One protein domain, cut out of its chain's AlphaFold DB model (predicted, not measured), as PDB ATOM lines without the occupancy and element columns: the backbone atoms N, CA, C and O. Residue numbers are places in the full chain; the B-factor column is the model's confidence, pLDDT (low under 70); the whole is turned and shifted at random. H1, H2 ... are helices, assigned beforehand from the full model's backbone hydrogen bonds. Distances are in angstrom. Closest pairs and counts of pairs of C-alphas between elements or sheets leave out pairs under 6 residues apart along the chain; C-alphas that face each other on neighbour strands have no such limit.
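This is residues 2 to 137 of the 137 residues of an uncharacterized protein of Bacillus caldolyticus (UniProt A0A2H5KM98). Four long helices, H1, H5, H6 and H7, lie side by side in a single row, each running opposite to the one before it, and the short helices H2, H3 and H4 gather at the end where H1 finishes and H7 starts. Residues 2 to 10 stick out beyond the body. The 136 printed residues hold seven named helices, H1 to H7 in chain order, and no named strand: the class is all helix. The whole is only just loose, close to compact, with a radius of gyration of the C-alphas of 17.3 A, and only just flat, spanning 54 by 38 by 21 A.

H1, residues 3 to 29, runs 37.8 A from C-alpha 3 at (16.367, -33.328, -18.922). H2 is residues 31 to 39, H3 43 to 49 and H4 52 to 55. H5, residues 57 to 72, and H6, residues 83 to 98, each run 22.6 A. H7, residues 110 to 135, runs 38.3 A to C-alpha 135 at (-18.130, -34.135, -25.229).

H1 touches H5 with residues 18 to 25 alone, C-alphas 25 and 58 closest at 7.0 A, at a shallow tilt of 22 degrees. H5 and H6 form a helical hairpin, C-alphas 59 and 89 closest at 5.1 A. H6 and H7 form another, C-alphas 88 and 122 closest at 3.9 A, at 30 degrees. H1 and H6 are apart, as are H5 and H7. H4 touches H1, C-alphas 54 and 29 closest at 5.0 A. H2 and H3, a helical hairpin with C-alphas 34 and 46 closest at 4.3 A, both touch H7 about perpendicular, for instance C-alphas 43 and 110 at 5.3 A. Every O i to N i+4 pair is within hydrogen-bond range in H2, H3, H5 and H6, with 21 of 23 in H1 and 19 of 22 in H7; H4 is too short for such a pair.

The C-alphas of Ser 2 and Gly 106, the two farthest apart, are 60.0 A apart. The printed part has no cut. The link from H6 to H7 is long, with 11 residues. Residues 2 to 8 and residue 137 have pLDDT under 70.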
ATOM      1  N   SER A   2      19.084 -33.231 -15.499       54.56
ATOM      2  CA  SER A   2      19.650 -33.454 -16.847       54.56
ATOM      3  C   SER A   2      18.671 -33.211 -18.012       54.56
ATOM      4  O   SER A   2      19.082 -32.686 -19.042       54.56
ATOM      5  N   GLU A   3      17.378 -33.522 -17.859       54.34
ATOM      6  CA  GLU A   3      16.367 -33.328 -18.922       54.34
ATOM      7  C   GLU A   3      16.173 -31.860 -19.334       54.34
ATOM      8  O   GLU A   3      15.974 -31.571 -20.511       54.34
ATOM      9  N   PHE A   4      16.305 -30.919 -18.394       57.56
ATOM     10  CA  PHE A   4      16.100 -29.490 -18.660       57.56
ATOM     11  C   PHE A   4      17.203 -28.872 -19.538       57.56
ATOM     12  O   PHE A   4      16.931 -27.968 -20.317       57.56
ATOM     13  N   TYR A   5      18.436 -29.389 -19.475       57.12
ATOM     14  CA  TYR A   5      19.531 -28.964 -20.362       57.12
ATOM     15  C   TYR A   5      19.486 -29.654 -21.734       57.12
ATOM     16  O   TYR A   5      19.999 -29.120 -22.717       57.12
ATOM     17  N   LEU A   6      18.868 -30.837 -21.817       60.31
ATOM     18  CA  LEU A   6      18.692 -31.579 -23.068       60.31
ATOM     19  C   LEU A   6      17.524 -31.038 -23.903       60.31
ATOM     20  O   LEU A   6      17.625 -31.015 -25.129       60.31
ATOM     21  N   ALA A   7      16.454 -30.559 -23.261       64.25
ATOM     22  CA  ALA A   7      15.247 -30.079 -23.936       64.25
ATOM     23  C   ALA A   7      15.500 -28.970 -24.985       64.25
ATOM     24  O   ALA A   7      15.047 -29.142 -26.118       64.25
ATOM     25  N   PRO A   8      16.288 -27.904 -24.715       69.19
ATOM     26  CA  PRO A   8      16.617 -26.900 -25.729       69.19
ATOM     27  C   PRO A   8      17.368 -27.507 -26.918       69.19
ATOM     28  O   PRO A   8      17.072 -27.210 -28.071       69.19
ATOM     29  N   ARG A   9      18.316 -28.416 -26.651       72.44
ATOM     30  CA  ARG A   9      19.153 -29.044 -27.682       72.44
ATOM     31  C   ARG A   9      18.329 -29.888 -28.655       72.44
ATOM     32  O   ARG A   9      18.593 -29.865 -29.853       72.44
ATOM     33  N   VAL A  10      17.324 -30.601 -28.149       84.38
ATOM     34  CA  VAL A  10      16.421 -31.424 -28.966       84.38
ATOM     35  C   VAL A  10      15.544 -30.557 -29.874       84.38
ATOM     36  O   VAL A  10      15.375 -30.905 -31.041       84.38
ATOM     37  N   ILE A  11      15.048 -29.410 -29.394       88.44
ATOM     38  CA  ILE A  11      14.237 -28.476 -30.198       88.44
ATOM     39  C   ILE A  11      15.044 -27.944 -31.389       88.44
ATOM     40  O   ILE A  11      14.560 -27.969 -32.519       88.44
ATOM     41  N   TYR A  12      16.300 -27.540 -31.170       90.44
ATOM     42  CA  TYR A  12      17.156 -27.068 -32.264       90.44
ATOM     43  C   TYR A  12      17.459 -28.167 -33.287       90.44
ATOM     44  O   TYR A  12      17.418 -27.902 -34.486       90.44
ATOM     45  N   ILE A  13      17.711 -29.404 -32.845       93.62
ATOM     46  CA  ILE A  13      17.952 -30.538 -33.754       93.62
ATOM     47  C   ILE A  13      16.717 -30.813 -34.618       93.62
ATOM     48  O   ILE A  13      16.847 -30.955 -35.833       93.62
ATOM     49  N   LYS A  14      15.521 -30.848 -34.016       92.06
ATOM     50  CA  LYS A  14      14.262 -31.012 -34.756       92.06
ATOM     51  C   LYS A  14      14.033 -29.875 -35.749       92.06
ATOM     52  O   LYS A  14      13.706 -30.139 -36.897       92.06
ATOM     53  N   GLY A  15      14.243 -28.627 -35.328       93.50
ATOM     54  CA  GLY A  15      14.085 -27.458 -36.192       93.50
ATOM     55  C   GLY A  15      15.025 -27.496 -37.398       93.50
ATOM     56  O   GLY A  15      14.578 -27.317 -38.527       93.50
ATOM     57  N   ILE A  16      16.306 -27.811 -37.178       95.69
ATOM     58  CA  ILE A  16      17.289 -27.988 -38.259       95.69
ATOM     59  C   ILE A  16      16.859 -29.119 -39.198       95.69
ATOM     60  O   ILE A  16      16.921 -28.953 -40.413       95.69
ATOM     61  N   LEU A  17      16.389 -30.245 -38.652       95.81
ATOM     62  CA  LEU A  17      15.883 -31.363 -39.446       95.81
ATOM     63  C   LEU A  17      14.678 -30.952 -40.302       95.81
ATOM     64  O   LEU A  17      14.666 -31.251 -41.493       95.81
ATOM     65  N   PHE A  18      13.690 -30.254 -39.735       96.00
ATOM     66  CA  PHE A  18      12.517 -29.797 -40.481       96.00
ATOM     67  C   PHE A  18      12.888 -28.814 -41.588       96.00
ATOM     68  O   PHE A  18      12.410 -28.975 -42.702       96.00
ATOM     69  N   ILE A  19      13.783 -27.857 -41.324       96.69
ATOM     70  CA  ILE A  19      14.261 -26.908 -42.342       96.69
ATOM     71  C   ILE A  19      15.034 -27.634 -43.452       96.69
ATOM     72  O   ILE A  19      14.862 -27.327 -44.630       96.69
ATOM     73  N   ALA A  20      15.873 -28.611 -43.103       97.88
ATOM     74  CA  ALA A  20      16.607 -29.399 -44.088       97.88
ATOM     75  C   ALA A  20      15.661 -30.238 -44.964       97.88
ATOM     76  O   ALA A  20      15.805 -30.243 -46.185       97.88
ATOM     77  N   LEU A  21      14.677 -30.912 -44.360       97.38
ATOM     78  CA  LEU A  21      13.664 -31.684 -45.083       97.38
ATOM     79  C   LEU A  21      12.801 -30.791 -45.974       97.38
ATOM     80  O   LEU A  21      12.572 -31.144 -47.126       97.38
ATOM     81  N   GLU A  22      12.385 -29.633 -45.466       96.25
ATOM     82  CA  GLU A  22      11.651 -28.616 -46.218       96.25
ATOM     83  C   GLU A  22      12.433 -28.206 -47.468       96.25
ATOM     84  O   GLU A  22      11.910 -28.269 -48.575       96.25
ATOM     85  N   PHE A  23      13.720 -27.883 -47.322       97.62
ATOM     86  CA  PHE A  23      14.567 -27.510 -48.450       97.62
ATOM     87  C   PHE A  23      14.718 -28.642 -49.481       97.62
ATOM     88  O   PHE A  23      14.618 -28.399 -50.687       97.62
ATOM     89  N   VAL A  24      14.939 -29.878 -49.018       98.19
ATOM     90  CA  VAL A  24      15.067 -31.058 -49.887       98.19
ATOM     91  C   VAL A  24      13.770 -31.306 -50.649       98.19
ATOM     92  O   VAL A  24      13.799 -31.385 -51.875       98.19
ATOM     93  N   ILE A  25      12.638 -31.386 -49.951       97.88
ATOM     94  CA  ILE A  25      11.336 -31.655 -50.563       97.88
ATOM     95  C   ILE A  25      10.964 -30.527 -51.521       97.88
ATOM     96  O   ILE A  25      10.579 -30.816 -52.650       97.88
ATOM     97  N   ASN A  26      11.134 -29.262 -51.131       97.94
ATOM     98  CA  ASN A  26      10.827 -28.108 -51.977       97.94
ATOM     99  C   ASN A  26      11.617 -28.138 -53.293       97.94
ATOM    100  O   ASN A  26      11.040 -27.967 -54.368       97.94
ATOM    101  N   THR A  27      12.920 -28.419 -53.207       97.62
ATOM    102  CA  THR A  27      13.805 -28.467 -54.375       97.62
ATOM    103  C   THR A  27      13.464 -29.646 -55.282       97.62
ATOM    104  O   THR A  27      13.300 -29.451 -56.482       97.62
ATOM    105  N   GLN A  28      13.315 -30.850 -54.721       98.25
ATOM    106  CA  GLN A  28      13.038 -32.059 -55.504       98.25
ATOM    107  C   GLN A  28      11.638 -32.065 -56.123       98.25
ATOM    108  O   GLN A  28      11.436 -32.654 -57.179       98.25
ATOM    109  N   SER A  29      10.672 -31.390 -55.496       97.69
ATOM    110  CA  SER A  29       9.313 -31.263 -56.035       97.69
ATOM    111  C   SER A  29       9.109 -30.081 -56.976       97.69
ATOM    112  O   SER A  29       8.024 -29.950 -57.538       97.69
ATOM    113  N   HIS A  30      10.102 -29.202 -57.143       98.00
ATOM    114  CA  HIS A  30       9.933 -27.903 -57.805       98.00
ATOM    115  C   HIS A  30       8.793 -27.060 -57.193       98.00
ATOM    116  O   HIS A  30       8.127 -26.288 -57.887       98.00
ATOM    117  N   PHE A  31       8.557 -27.180 -55.881       97.56
ATOM    118  CA  PHE A  31       7.355 -26.640 -55.244       97.56
ATOM    119  C   PHE A  31       7.238 -25.119 -55.360       97.56
ATOM    120  O   PHE A  31       6.190 -24.614 -55.756       97.56
ATOM    121  N   ASN A  32       8.315 -24.373 -55.091       97.88
ATOM    122  CA  ASN A  32       8.298 -22.908 -55.197       97.88
ATOM    123  C   ASN A  32       8.001 -22.416 -56.623       97.88
ATOM    124  O   ASN A  32       7.328 -21.401 -56.813       97.88
ATOM    125  N   GLU A  33       8.486 -23.138 -57.631       97.75
ATOM    126  CA  GLU A  33       8.188 -22.846 -59.031       97.75
ATOM    127  C   GLU A  33       6.707 -23.114 -59.332       97.75
ATOM    128  O   GLU A  33       6.023 -22.256 -59.895       97.75
ATOM    129  N   ALA A  34       6.189 -24.262 -58.888       97.38
ATOM    130  CA  ALA A  34       4.790 -24.639 -59.062       97.38
ATOM    131  C   ALA A  34       3.841 -23.655 -58.359       97.38
ATOM    132  O   ALA A  34       2.813 -23.279 -58.932       97.38
ATOM    133  N   ILE A  35       4.208 -23.168 -57.167       97.38
ATOM    134  CA  ILE A  35       3.507 -22.082 -56.475       97.38
ATOM    135  C   ILE A  35       3.497 -20.837 -57.358       97.38
ATOM    136  O   ILE A  35       2.421 -20.329 -57.674       97.38
ATOM    137  N   ARG A  36       4.662 -20.360 -57.811       98.25
ATOM    138  CA  ARG A  36       4.729 -19.142 -58.631       98.25
ATOM    139  C   ARG A  36       3.844 -19.243 -59.874       98.25
ATOM    140  O   ARG A  36       3.074 -18.326 -60.143       98.25
ATOM    141  N   LEU A  37       3.916 -20.352 -60.608       97.94
ATOM    142  CA  LEU A  37       3.089 -20.578 -61.796       97.94
ATOM    143  C   LEU A  37       1.595 -20.616 -61.459       97.94
ATOM    144  O   LEU A  37       0.799 -19.980 -62.149       97.94
ATOM    145  N   SER A  38       1.213 -21.280 -60.369       96.31
ATOM    146  CA  SER A  38      -0.186 -21.370 -59.933       96.31
ATOM    147  C   SER A  38      -0.771 -20.013 -59.544       96.31
ATOM    148  O   SER A  38      -1.934 -19.741 -59.835       96.31
ATOM    149  N   PHE A  39       0.024 -19.139 -58.924       96.31
ATOM    150  CA  PHE A  39      -0.394 -17.773 -58.585       96.31
ATOM    151  C   PHE A  39      -0.464 -16.845 -59.806       96.31
ATOM    152  O   PHE A  39      -1.218 -15.877 -59.793       96.31
ATOM    153  N   LEU A  40       0.260 -17.159 -60.883       97.25
ATOM    154  CA  LEU A  40       0.136 -16.485 -62.181       97.25
ATOM    155  C   LEU A  40      -1.023 -17.029 -63.038       97.25
ATOM    156  O   LEU A  40      -1.161 -16.635 -64.193       97.25
ATOM    157  N   GLY A  41      -1.829 -17.956 -62.511       94.38
ATOM    158  CA  GLY A  41      -2.911 -18.611 -63.251       94.38
ATOM    159  C   GLY A  41      -2.437 -19.667 -64.258       94.38
ATOM    160  O   GLY A  41      -3.249 -20.209 -64.999       94.38
ATOM    161  N   ARG A  42      -1.141 -19.999 -64.278       96.19
ATOM    162  CA  ARG A  42      -0.532 -21.010 -65.160       96.19
ATOM    163  C   ARG A  42      -0.535 -22.379 -64.473       96.19
ATOM    164  O   ARG A  42       0.509 -23.014 -64.317       96.19
ATOM    165  N   THR A  43      -1.705 -22.820 -64.010       94.25
ATOM    166  CA  THR A  43      -1.861 -24.057 -63.219       94.25
ATOM    167  C   THR A  43      -1.523 -25.317 -64.014       94.25
ATOM    168  O   THR A  43      -0.953 -26.249 -63.450       94.25
ATOM    169  N   ASP A  44      -1.773 -25.327 -65.324       94.31
ATOM    170  CA  ASP A  44      -1.351 -26.414 -66.220       94.31
ATOM    171  C   ASP A  44       0.169 -26.574 -66.259       94.31
ATOM    172  O   ASP A  44       0.693 -27.686 -66.271       94.31
ATOM    173  N   GLU A  45       0.899 -25.460 -66.267       96.06
ATOM    174  CA  GLU A  45       2.357 -25.495 -66.261       96.06
ATOM    175  C   GLU A  45       2.885 -25.924 -64.900       96.06
ATOM    176  O   GLU A  45       3.771 -26.773 -64.850       96.06
ATOM    177  N   ALA A  46       2.279 -25.432 -63.813       96.69
ATOM    178  CA  ALA A  46       2.569 -25.906 -62.464       96.69
ATOM    179  C   ALA A  46       2.412 -27.434 -62.352       96.69
ATOM    180  O   ALA A  46       3.270 -28.094 -61.776       96.69
ATOM    181  N   ALA A  47       1.365 -28.006 -62.955       95.56
ATOM    182  CA  ALA A  47       1.132 -29.451 -62.981       95.56
ATOM    183  C   ALA A  47       2.170 -30.243 -63.785       95.56
ATOM    184  O   ALA A  47       2.406 -31.408 -63.478       95.56
ATOM    185  N   ARG A  48       2.799 -29.636 -64.798       95.81
ATOM    186  CA  ARG A  48       3.821 -30.301 -65.624       95.81
ATOM    187  C   ARG A  48       5.196 -30.328 -64.976       95.81
ATOM    188  O   ARG A  48       5.959 -31.249 -65.239       95.81
ATOM    189  N   ILE A  49       5.529 -29.299 -64.203       96.50
ATOM    190  CA  ILE A  49       6.864 -29.162 -63.612       96.50
ATOM    191  C   ILE A  49       6.979 -29.793 -62.227       96.50
ATOM    192  O   ILE A  49       8.088 -30.051 -61.773       96.50
ATOM    193  N   VAL A  50       5.855 -29.964 -61.529       96.88
ATOM    194  CA  VAL A  50       5.866 -30.412 -60.141       96.88
ATOM    195  C   VAL A  50       6.117 -31.913 -60.097       96.88
ATOM    196  O   VAL A  50       5.464 -32.682 -60.805       96.88
ATOM    197  N   ASP A  51       7.026 -32.350 -59.233       97.31
ATOM    198  CA  ASP A  51       7.126 -33.771 -58.907       97.31
ATOM    199  C   ASP A  51       6.145 -34.073 -57.769       97.31
ATOM    200  O   ASP A  51       6.367 -33.722 -56.606       97.31
ATOM    201  N   ILE A  52       5.018 -34.699 -58.125       94.25
ATOM    202  CA  ILE A  52       3.954 -35.052 -57.177       94.25
ATOM    203  C   ILE A  52       4.454 -36.050 -56.126       94.25
ATOM    204  O   ILE A  52       4.043 -35.957 -54.973       94.25
ATOM    205  N   GLY A  53       5.354 -36.970 -56.485       95.44
ATOM    206  CA  GLY A  53       5.890 -37.963 -55.555       95.44
ATOM    207  C   GLY A  53       6.646 -37.304 -54.405       95.44
ATOM    208  O   GLY A  53       6.405 -37.622 -53.240       95.44
ATOM    209  N   TRP A  54       7.492 -36.323 -54.719       97.19
ATOM    210  CA  TRP A  54       8.156 -35.505 -53.707       97.19
ATOM    211  C   TRP A  54       7.192 -34.564 -52.985       97.19
ATOM    212  O   TRP A  54       7.254 -34.445 -51.759       97.19
ATOM    213  N   LEU A  55       6.264 -33.927 -53.705       96.81
ATOM    214  CA  LEU A  55       5.336 -32.970 -53.104       96.81
ATOM    215  C   LEU A  55       4.379 -33.627 -52.095       96.81
ATOM    216  O   LEU A  55       3.966 -32.987 -51.131       96.81
ATOM    217  N   MET A  56       4.067 -34.914 -52.254       95.88
ATOM    218  CA  MET A  56       3.221 -35.671 -51.325       95.88
ATOM    219  C   MET A  56       3.786 -35.785 -49.903       95.88
ATOM    220  O   MET A  56       3.019 -36.029 -48.972       95.88
ATOM    221  N   PHE A  57       5.086 -35.563 -49.692       95.62
ATOM    222  CA  PHE A  57       5.659 -35.496 -48.344       95.62
ATOM    223  C   PHE A  57       5.366 -34.170 -47.630       95.62
ATOM    224  O   PHE A  57       5.392 -34.115 -46.397       95.62
ATOM    225  N   TYR A  58       5.064 -33.113 -48.387       95.31
ATOM    226  CA  TYR A  58       4.920 -31.757 -47.869       95.31
ATOM    227  C   TYR A  58       3.774 -31.602 -46.858       95.31
ATOM    228  O   TYR A  58       4.025 -31.057 -45.784       95.31
ATOM    229  N   PRO A  59       2.539 -32.101 -47.101       96.06
ATOM    230  CA  PRO A  59       1.450 -31.951 -46.137       96.06
ATOM    231  C   PRO A  59       1.802 -32.567 -44.780       96.06
ATOM    232  O   PRO A  59       1.671 -31.920 -43.743       96.06
ATOM    233  N   CYS A  60       2.317 -33.797 -44.783       93.62
ATOM    234  CA  CYS A  60       2.705 -34.493 -43.562       93.62
ATOM    235  C   CYS A  60       3.807 -33.746 -42.806       93.62
ATOM    236  O   CYS A  60       3.665 -33.530 -41.603       93.62
ATOM    237  N   LEU A  61       4.871 -33.317 -43.498       96.31
ATOM    238  CA  LEU A  61       5.960 -32.559 -42.882       96.31
ATOM    239  C   LEU A  61       5.446 -31.249 -42.270       96.31
ATOM    240  O   LEU A  61       5.724 -30.961 -41.107       96.31
ATOM    241  N   TYR A  62       4.664 -30.490 -43.037       96.06
ATOM    242  CA  TYR A  62       4.189 -29.165 -42.661       96.06
ATOM    243  C   TYR A  62       3.257 -29.204 -41.445       96.06
ATOM    244  O   TYR A  62       3.494 -28.509 -40.456       96.06
ATOM    245  N   PHE A  63       2.222 -30.051 -41.465       97.62
ATOM    246  CA  PHE A  63       1.286 -30.156 -40.341       97.62
ATOM    247  C   PHE A  63       1.914 -30.805 -39.110       97.62
ATOM    248  O   PHE A  63       1.556 -30.441 -37.989       97.62
ATOM    249  N   PHE A  64       2.869 -31.722 -39.285       95.94
ATOM    250  CA  PHE A  64       3.607 -32.296 -38.164       95.94
ATOM    251  C   PHE A  64       4.518 -31.266 -37.495       95.94
ATOM    252  O   PHE A  64       4.477 -31.129 -36.274       95.94
ATOM    253  N   ALA A  65       5.292 -30.503 -38.273       96.44
ATOM    254  CA  ALA A  65       6.125 -29.425 -37.747       96.44
ATOM    255  C   ALA A  65       5.273 -28.351 -37.050       96.44
ATOM    256  O   ALA A  65       5.622 -27.880 -35.968       96.44
ATOM    257  N   MET A  66       4.110 -28.018 -37.622       96.88
ATOM    258  CA  MET A  66       3.160 -27.085 -37.017       96.88
ATOM    259  C   MET A  66       2.583 -27.617 -35.697       96.88
ATOM    260  O   MET A  66       2.504 -26.869 -34.724       96.88
ATOM    261  N   TRP A  67       2.219 -28.901 -35.636       97.12
ATOM    262  CA  TRP A  67       1.772 -29.546 -34.401       97.12
ATOM    263  C   TRP A  67       2.871 -29.574 -33.332       97.12
ATOM    264  O   TRP A  67       2.592 -29.258 -32.177       97.12
ATOM    265  N   ASP A  68       4.112 -29.922 -33.694       95.25
ATOM    266  CA  ASP A  68       5.240 -29.958 -32.754       95.25
ATOM    267  C   ASP A  68       5.486 -28.563 -32.158       95.25
ATOM    268  O   ASP A  68       5.537 -28.426 -30.935       95.25
ATOM    269  N   ALA A  69       5.489 -27.518 -32.995       93.88
ATOM    270  CA  ALA A  69       5.611 -26.127 -32.556       93.88
ATOM    271  C   ALA A  69       4.433 -25.673 -31.677       93.88
ATOM    272  O   ALA A  69       4.632 -25.045 -30.637       93.88
ATOM    273  N   PHE A  70       3.199 -26.017 -32.056       95.50
ATOM    274  CA  PHE A  70       1.999 -25.694 -31.281       95.50
ATOM    275  C   PHE A  70       2.006 -26.372 -29.905       95.50
ATOM    276  O   PHE A  70       1.696 -25.741 -28.893       95.50
ATOM    277  N   LYS A  71       2.397 -27.648 -29.848       94.25
ATOM    278  CA  LYS A  71       2.549 -28.404 -28.602       94.25
ATOM    279  C   LYS A  71       3.613 -27.771 -27.705       94.25
ATOM    280  O   LYS A  71       3.358 -27.603 -26.514       94.25
ATOM    281  N   ASP A  72       4.765 -27.406 -28.263       91.06
ATOM    282  CA  ASP A  72       5.871 -26.791 -27.518       91.06
ATOM    283  C   ASP A  72       5.522 -25.383 -27.005       91.06
ATOM    284  O   ASP A  72       5.954 -25.001 -25.920       91.06
ATOM    285  N   ALA A  73       4.655 -24.652 -27.710       92.56
ATOM    286  CA  ALA A  73       4.089 -23.380 -27.257       92.56
ATOM    287  C   ALA A  73       2.988 -23.527 -26.179       92.56
ATOM    288  O   ALA A  73       2.399 -22.532 -25.759       92.56
ATOM    289  N   GLY A  74       2.687 -24.751 -25.728       92.69
ATOM    290  CA  GLY A  74       1.677 -25.028 -24.702       92.69
ATOM    291  C   GLY A  74       0.268 -25.296 -25.239       92.69
ATOM    292  O   GLY A  74      -0.666 -25.423 -24.453       92.69
ATOM    293  N   GLY A  75       0.085 -25.434 -26.552       89.69
ATOM    294  CA  GLY A  75      -1.211 -25.719 -27.176       89.69
ATOM    295  C   GLY A  75      -1.707 -27.164 -27.014       89.69
ATOM    296  O   GLY A  75      -2.886 -27.448 -27.208       89.69
ATOM    297  N   GLY A  76      -0.839 -28.097 -26.613       89.75
ATOM    298  CA  GLY A  76      -1.152 -29.531 -26.510       89.75
ATOM    299  C   GLY A  76      -1.838 -29.981 -25.214       89.75
ATOM    300  O   GLY A  76      -1.898 -31.181 -24.962       89.75
ATOM    301  N   GLN A  77      -2.315 -29.055 -24.376       90.50
ATOM    302  CA  GLN A  77      -2.812 -29.377 -23.028       90.50
ATOM    303  C   GLN A  77      -4.211 -30.003 -23.023       90.50
ATOM    304  O   GLN A  77      -4.557 -30.740 -22.101       90.50
ATOM    305  N   THR A  78      -5.031 -29.732 -24.044       90.75
ATOM    306  CA  THR A  78      -6.354 -30.364 -24.148       90.75
ATOM    307  C   THR A  78      -6.253 -31.710 -24.872       90.75
ATOM    308  O   THR A  78      -5.515 -31.820 -25.862       90.75
ATOM    309  N   PRO A  79      -6.976 -32.755 -24.428       92.62
ATOM    310  CA  PRO A  79      -7.020 -34.017 -25.155       92.62
ATOM    311  C   PRO A  79      -7.405 -33.800 -26.620       92.62
ATOM    312  O   PRO A  79      -8.244 -32.958 -26.938       92.62
ATOM    313  N   TYR A  80      -6.785 -34.574 -27.510       95.12
ATOM    314  CA  TYR A  80      -7.071 -34.564 -28.948       95.12
ATOM    315  C   TYR A  80      -6.743 -33.258 -29.700       95.12
ATOM    316  O   TYR A  80      -7.142 -33.109 -30.852       95.12
ATOM    317  N   SER A  81      -5.945 -32.350 -29.115       95.81
ATOM    318  CA  SER A  81      -5.500 -31.102 -29.778       95.81
ATOM    319  C   SER A  81      -4.735 -31.309 -31.094       95.81
ATOM    320  O   SER A  81      -4.598 -30.374 -31.873       95.81
ATOM    321  N   PHE A  82      -4.236 -32.521 -31.356       96.25
ATOM    322  CA  PHE A  82      -3.531 -32.863 -32.595       96.25
ATOM    323  C   PHE A  82      -4.471 -33.111 -33.786       96.25
ATOM    324  O   PHE A  82      -4.014 -33.105 -34.930       96.25
ATOM    325  N   LEU A  83      -5.767 -33.359 -33.546       97.44
ATOM    326  CA  LEU A  83      -6.711 -33.770 -34.590       97.44
ATOM    327  C   LEU A  83      -6.838 -32.769 -35.743       97.44
ATOM    328  O   LEU A  83      -6.787 -33.223 -36.883       97.44
ATOM    329  N   PRO A  84      -6.943 -31.446 -35.512       97.44
ATOM    330  CA  PRO A  84      -6.993 -30.474 -36.605       97.44
ATOM    331  C   PRO A  84      -5.792 -30.587 -37.544       97.44
ATOM    332  O   PRO A  84      -5.960 -30.586 -38.756       97.44
ATOM    333  N   PHE A  85      -4.590 -30.787 -37.001       97.94
ATOM    334  CA  PHE A  85      -3.361 -30.903 -37.790       97.94
ATOM    335  C   PHE A  85      -3.324 -32.199 -38.607       97.94
ATOM    336  O   PHE A  85      -3.059 -32.172 -39.807       97.94
ATOM    337  N   VAL A  86      -3.621 -33.337 -37.974       97.25
ATOM    338  CA  VAL A  86      -3.566 -34.654 -38.630       97.25
ATOM    339  C   VAL A  86      -4.658 -34.801 -39.688       97.25
ATOM    340  O   VAL A  86      -4.389 -35.270 -40.792       97.25
ATOM    341  N   VAL A  87      -5.885 -34.374 -39.384       98.06
ATOM    342  CA  VAL A  87      -6.996 -34.439 -40.341       98.06
ATOM    343  C   VAL A  87      -6.727 -33.511 -41.524       98.06
ATOM    344  O   VAL A  87      -6.891 -33.939 -42.666       98.06
ATOM    345  N   SER A  88      -6.218 -32.296 -41.296       98.19
ATOM    346  CA  SER A  88      -5.777 -31.426 -42.391       98.19
ATOM    347  C   SER A  88      -4.679 -32.055 -43.240       98.19
ATOM    348  O   SER A  88      -4.791 -32.014 -44.461       98.19
ATOM    349  N   ALA A  89      -3.673 -32.700 -42.645       97.75
ATOM    350  CA  ALA A  89      -2.629 -33.381 -43.411       97.75
ATOM    351  C   ALA A  89      -3.208 -34.428 -44.376       97.75
ATOM    352  O   ALA A  89      -2.835 -34.455 -45.552       97.75
ATOM    353  N   TYR A  90      -4.168 -35.238 -43.920       97.06
ATOM    354  CA  TYR A  90      -4.834 -36.224 -44.774       97.06
ATOM    355  C   TYR A  90      -5.664 -35.579 -45.880       97.06
ATOM    356  O   TYR A  90      -5.532 -35.968 -47.038       97.06
ATOM    357  N   PHE A  91      -6.478 -34.572 -45.557       97.81
ATOM    358  CA  PHE A  91      -7.300 -33.887 -46.557       97.81
ATOM    359  C   PHE A  91      -6.457 -33.199 -47.629       97.81
ATOM    360  O   PHE A  91      -6.760 -33.315 -48.812       97.81
ATOM    361  N   VAL A  92      -5.374 -32.529 -47.239       97.81
ATOM    362  CA  VAL A  92      -4.449 -31.885 -48.179       97.81
ATOM    363  C   VAL A  92      -3.741 -32.923 -49.048       97.81
ATOM    364  O   VAL A  92      -3.618 -32.716 -50.252       97.81
ATOM    365  N   THR A  93      -3.335 -34.059 -48.478       96.19
ATOM    366  CA  THR A  93      -2.722 -35.161 -49.237       96.19
ATOM    367  C   THR A  93      -3.689 -35.727 -50.275       96.19
ATOM    368  O   THR A  93      -3.324 -35.892 -51.435       96.19
ATOM    369  N   VAL A  94      -4.945 -35.965 -49.890       95.38
ATOM    370  CA  VAL A  94      -5.998 -36.412 -50.812       95.38
ATOM    371  C   VAL A  94      -6.261 -35.353 -51.887       95.38
ATOM    372  O   VAL A  94      -6.310 -35.677 -53.072       95.38
ATOM    373  N   GLY A  95      -6.360 -34.079 -51.499       95.50
ATOM    374  CA  GLY A  95      -6.495 -32.959 -52.428       95.50
ATOM    375  C   GLY A  95      -5.352 -32.904 -53.441       95.50
ATOM    376  O   GLY A  95      -5.591 -32.633 -54.614       95.50
ATOM    377  N   LEU A  96      -4.127 -33.229 -53.027       96.06
ATOM    378  CA  LEU A  96      -2.960 -33.293 -53.907       96.06
ATOM    379  C   LEU A  96      -3.021 -34.486 -54.855       96.06
ATOM    380  O   LEU A  96      -2.799 -34.305 -56.049       96.06
ATOM    381  N   MET A  97      -3.390 -35.671 -54.373       93.94
ATOM    382  CA  MET A  97      -3.534 -36.866 -55.214       93.94
ATOM    383  C   MET A  97      -4.544 -36.666 -56.352       93.94
ATOM    384  O   MET A  97      -4.308 -37.108 -57.472       93.94
ATOM    385  N   TYR A  98      -5.659 -35.981 -56.087       92.00
ATOM    386  CA  TYR A  98      -6.693 -35.734 -57.096       92.00
ATOM    387  C   TYR A  98      -6.448 -34.477 -57.943       92.00
ATOM    388  O   TYR A  98      -7.114 -34.275 -58.960       92.00
ATOM    389  N   SER A  99      -5.486 -33.640 -57.559       91.75
ATOM    390  CA  SER A  99      -5.267 -32.324 -58.165       91.75
ATOM    391  C   SER A  99      -4.942 -32.336 -59.656       91.75
ATOM    392  O   SER A  99      -5.284 -31.379 -60.344       91.75
ATOM    393  N   SER A 100      -4.331 -33.407 -60.166       82.94
ATOM    394  CA  SER A 100      -3.970 -33.568 -61.580       82.94
ATOM    395  C   SER A 100      -5.128 -34.030 -62.469       82.94
ATOM    396  O   SER A 100      -5.008 -33.989 -63.690       82.94
ATOM    397  N   HIS A 101      -6.244 -34.473 -61.885       82.31
ATOM    398  CA  HIS A 101      -7.354 -35.099 -62.615       82.31
ATOM    399  C   HIS A 101      -8.706 -34.414 -62.400       82.31
ATOM    400  O   HIS A 101      -9.682 -34.769 -63.060       82.31
ATOM    401  N   VAL A 102      -8.787 -33.446 -61.484       84.88
ATOM    402  CA  VAL A 102     -10.048 -32.803 -61.111       84.88
ATOM    403  C   VAL A 102     -10.122 -31.380 -61.652       84.88
ATOM    404  O   VAL A 102      -9.293 -30.524 -61.354       84.88
ATOM    405  N   THR A 103     -11.192 -31.112 -62.396       87.31
ATOM    406  CA  THR A 103     -11.638 -29.765 -62.765       87.31
ATOM    407  C   THR A 103     -12.923 -29.449 -62.010       87.31
ATOM    408  O   THR A 103     -13.895 -30.199 -62.111       87.31
ATOM    409  N   ILE A 104     -12.960 -28.340 -61.273       85.69
ATOM    410  CA  ILE A 104     -14.145 -27.917 -60.516       85.69
ATOM    411  C   ILE A 104     -14.804 -26.778 -61.287       85.69
ATOM    412  O   ILE A 104     -14.194 -25.733 -61.495       85.69
ATOM    413  N   GLY A 105     -16.037 -26.989 -61.756       83.00
ATOM    414  CA  GLY A 105     -16.761 -25.981 -62.540       83.00
ATOM    415  C   GLY A 105     -16.060 -25.595 -63.850       83.00
ATOM    416  O   GLY A 105     -16.166 -24.455 -64.283       83.00
ATOM    417  N   GLY A 106     -15.300 -26.522 -64.449       84.56
ATOM    418  CA  GLY A 106     -14.504 -26.276 -65.658       84.56
ATOM    419  C   GLY A 106     -13.155 -25.587 -65.414       84.56
ATOM    420  O   GLY A 106     -12.397 -25.411 -66.363       84.56
ATOM    421  N   VAL A 107     -12.824 -25.235 -64.167       88.06
ATOM    422  CA  VAL A 107     -11.544 -24.612 -63.802       88.06
ATOM    423  C   VAL A 107     -10.577 -25.665 -63.260       88.06
ATOM    424  O   VAL A 107     -10.912 -26.436 -62.355       88.06
ATOM    425  N   PHE A 108      -9.359 -25.685 -63.802       93.06
ATOM    426  CA  PHE A 108      -8.263 -26.520 -63.318       93.06
ATOM    427  C   PHE A 108      -7.469 -25.789 -62.225       93.06
ATOM    428  O   PHE A 108      -6.649 -24.913 -62.500       93.06
ATOM    429  N   PHE A 109      -7.724 -26.152 -60.967       91.19
ATOM    430  CA  PHE A 109      -7.033 -25.580 -59.802       91.19
ATOM    431  C   PHE A 109      -5.584 -26.074 -59.676       91.19
ATOM    432  O   PHE A 109      -4.726 -25.368 -59.140       91.19
ATOM    433  N   GLY A 110      -5.305 -27.272 -60.191       93.38
ATOM    434  CA  GLY A 110      -3.972 -27.852 -60.221       93.38
ATOM    435  C   GLY A 110      -3.405 -28.225 -58.845       93.38
ATOM    436  O   GLY A 110      -4.101 -28.174 -57.823       93.38
ATOM    437  N   PRO A 111      -2.116 -28.604 -58.810       94.88
ATOM    438  CA  PRO A 111      -1.461 -29.266 -57.676       94.88
ATOM    439  C   PRO A 111      -1.158 -28.371 -56.478       94.88
ATOM    440  O   PRO A 111      -0.631 -28.853 -55.483       94.88
ATOM    441  N   ILE A 112      -1.484 -27.081 -56.552       96.06
ATOM    442  CA  ILE A 112      -1.204 -26.116 -55.484       96.06
ATOM    443  C   ILE A 112      -2.501 -25.625 -54.849       96.06
ATOM    444  O   ILE A 112      -2.688 -25.762 -53.641       96.06
ATOM    445  N   TRP A 113      -3.440 -25.106 -55.645       95.50
ATOM    446  CA  TRP A 113      -4.665 -24.530 -55.095       95.50
ATOM    447  C   TRP A 113      -5.616 -25.575 -54.519       95.50
ATOM    448  O   TRP A 113      -6.178 -25.340 -53.451       95.50
ATOM    449  N   LEU A 114      -5.795 -26.727 -55.177       95.31
ATOM    450  CA  LEU A 114      -6.723 -27.747 -54.680       95.31
ATOM    451  C   LEU A 114      -6.300 -28.293 -53.298       95.31
ATOM    452  O   LEU A 114      -7.143 -28.327 -52.394       95.31
ATOM    453  N   PRO A 115      -5.016 -28.636 -53.059       95.94
ATOM    454  CA  PRO A 115      -4.544 -28.998 -51.721       95.94
ATOM    455  C   PRO A 115      -4.707 -27.875 -50.695       95.94
ATOM    456  O   PRO A 115      -5.180 -28.137 -49.593       95.94
ATOM    457  N   ILE A 116      -4.387 -26.623 -51.048       96.12
ATOM    458  CA  ILE A 116      -4.559 -25.469 -50.145       96.12
ATOM    459  C   ILE A 116      -6.024 -25.319 -49.723       96.12
ATOM    460  O   ILE A 116      -6.319 -25.165 -48.539       96.12
ATOM    461  N   LEU A 117      -6.963 -25.420 -50.664       95.81
ATOM    462  CA  LEU A 117      -8.395 -25.358 -50.361       95.81
ATOM    463  C   LEU A 117      -8.855 -26.538 -49.495       95.81
ATOM    464  O   LEU A 117      -9.739 -26.371 -48.658       95.81
ATOM    465  N   SER A 118      -8.217 -27.703 -49.635       96.69
ATOM    466  CA  SER A 118      -8.507 -28.899 -48.831       96.69
ATOM    467  C   SER A 118      -8.128 -28.745 -47.350       96.69
ATOM    468  O   SER A 118      -8.610 -29.507 -46.511       96.69
ATOM    469  N   VAL A 119      -7.341 -27.724 -46.984       97.62
ATOM    470  CA  VAL A 119      -7.065 -27.381 -45.578       97.62
ATOM    471  C   VAL A 119      -8.352 -27.029 -44.833       97.62
ATOM    472  O   VAL A 119      -8.513 -27.437 -43.685       97.62
ATOM    473  N   ILE A 120      -9.271 -26.301 -45.481       97.25
ATOM    474  CA  ILE A 120     -10.514 -25.805 -44.876       97.25
ATOM    475  C   ILE A 120     -11.379 -26.963 -44.352       97.25
ATOM    476  O   ILE A 120     -11.611 -27.005 -43.142       97.25
ATOM    477  N   PRO A 121     -11.817 -27.934 -45.187       97.38
ATOM    478  CA  PRO A 121     -12.586 -29.069 -44.688       97.38
ATOM    479  C   PRO A 121     -11.782 -29.909 -43.692       97.38
ATOM    480  O   PRO A 121     -12.354 -30.375 -42.709       97.38
ATOM    481  N   GLY A 122     -10.464 -30.044 -43.880       97.69
ATOM    482  CA  GLY A 122      -9.596 -30.754 -42.942       97.69
ATOM    483  C   GLY A 122      -9.618 -30.160 -41.528       97.69
ATOM    484  O   GLY A 122      -9.837 -30.886 -40.558       97.69
ATOM    485  N   LEU A 123      -9.479 -28.836 -41.408       97.50
ATOM    486  CA  LEU A 123      -9.519 -28.134 -40.121       97.50
ATOM    487  C   LEU A 123     -10.915 -28.196 -39.503       97.50
ATOM    488  O   LEU A 123     -11.051 -28.501 -38.318       97.50
ATOM    489  N   SER A 124     -11.957 -27.944 -40.302       97.88
ATOM    490  CA  SER A 124     -13.345 -27.988 -39.833       97.88
ATOM    491  C   SER A 124     -13.709 -29.361 -39.267       97.88
ATOM    492  O   SER A 124     -14.265 -29.449 -38.173       97.88
ATOM    493  N   ILE A 125     -13.359 -30.437 -39.977       98.00
ATOM    494  CA  ILE A 125     -13.620 -31.809 -39.531       98.00
ATOM    495  C   ILE A 125     -12.750 -32.152 -38.323       98.00
ATOM    496  O   ILE A 125     -13.249 -32.742 -37.368       98.00
ATOM    497  N   GLY A 126     -11.476 -31.760 -38.313       97.38
ATOM    498  CA  GLY A 126     -10.585 -32.012 -37.185       97.38
ATOM    499  C   GLY A 126     -11.065 -31.362 -35.884       97.38
ATOM    500  O   GLY A 126     -11.096 -32.027 -34.847       97.38
ATOM    501  N   TRP A 127     -11.525 -30.107 -35.931       97.25
ATOM    502  CA  TRP A 127     -12.139 -29.446 -34.773       97.25
ATOM    503  C   TRP A 127     -13.475 -30.065 -34.377       97.25
ATOM    504  O   TRP A 127     -13.730 -30.237 -33.186       97.25
ATOM    505  N   LEU A 128     -14.312 -30.447 -35.346       97.38
ATOM    506  CA  LEU A 128     -15.564 -31.145 -35.064       97.38
ATOM    507  C   LEU A 128     -15.308 -32.467 -34.327       97.38
ATOM    508  O   LEU A 128     -15.953 -32.744 -33.318       97.38
ATOM    509  N   LEU A 129     -14.342 -33.263 -34.790       96.88
ATOM    510  CA  LEU A 129     -13.958 -34.520 -34.147       96.88
ATOM    511  C   LEU A 129     -13.410 -34.287 -32.740       96.88
ATOM    512  O   LEU A 129     -13.824 -34.977 -31.808       96.88
ATOM    513  N   GLN A 130     -12.532 -33.295 -32.563       96.00
ATOM    514  CA  GLN A 130     -12.026 -32.915 -31.244       96.00
ATOM    515  C   GLN A 130     -13.175 -32.547 -30.299       96.00
ATOM    516  O   GLN A 130     -13.236 -33.049 -29.178       96.00
ATOM    517  N   PHE A 131     -14.116 -31.721 -30.757       95.81
ATOM    518  CA  PHE A 131     -15.284 -31.318 -29.979       95.81
ATOM    519  C   PHE A 131     -16.155 -32.514 -29.569       95.81
ATOM    520  O   PHE A 131     -16.516 -32.642 -28.398       95.81
ATOM    521  N   LEU A 132     -16.466 -33.416 -30.504       96.69
ATOM    522  CA  LEU A 132     -17.285 -34.601 -30.233       96.69
ATOM    523  C   LEU A 132     -16.614 -35.545 -29.227       96.69
ATOM    524  O   LEU A 132     -17.268 -36.001 -28.290       96.69
ATOM    525  N   LEU A 133     -15.311 -35.794 -29.379       95.50
ATOM    526  CA  LEU A 133     -14.546 -36.665 -28.483       95.50
ATOM    527  C   LEU A 133     -14.390 -36.083 -27.077       95.50
ATOM    528  O   LEU A 133     -14.364 -36.835 -26.106       95.50
ATOM    529  N   LEU A 134     -14.299 -34.759 -26.953       94.88
ATOM    530  CA  LEU A 134     -14.291 -34.090 -25.653       94.88
ATOM    531  C   LEU A 134     -15.666 -34.124 -24.979       94.88
ATOM    532  O   LEU A 134     -15.729 -34.214 -23.759       94.88
ATOM    533  N   LYS A 135     -16.757 -34.076 -25.752       93.19
ATOM    534  CA  LYS A 135     -18.130 -34.135 -25.229       93.19
ATOM    535  C   LYS A 135     -18.517 -35.525 -24.711       93.19
ATOM    536  O   LYS A 135     -19.390 -35.629 -23.858       93.19
ATOM    537  N   TRP A 136     -17.940 -36.582 -25.279       85.19
ATOM    538  CA  TRP A 136     -18.237 -37.982 -24.934       85.19
ATOM    539  C   TRP A 136     -17.309 -38.569 -23.863       85.19
ATOM    540  O   TRP A 136     -17.350 -39.772 -23.607       85.19
ATOM    541  N   LYS A 137     -16.473 -37.729 -23.254       62.53
ATOM    542  CA  LYS A 137     -15.643 -38.068 -22.101       62.53
ATOM    543  C   LYS A 137     -16.342 -37.643 -20.815       62.53
ATOM    544  O   LYS A 137     -16.224 -38.404 -19.832       62.53
TER     545      LYS A 137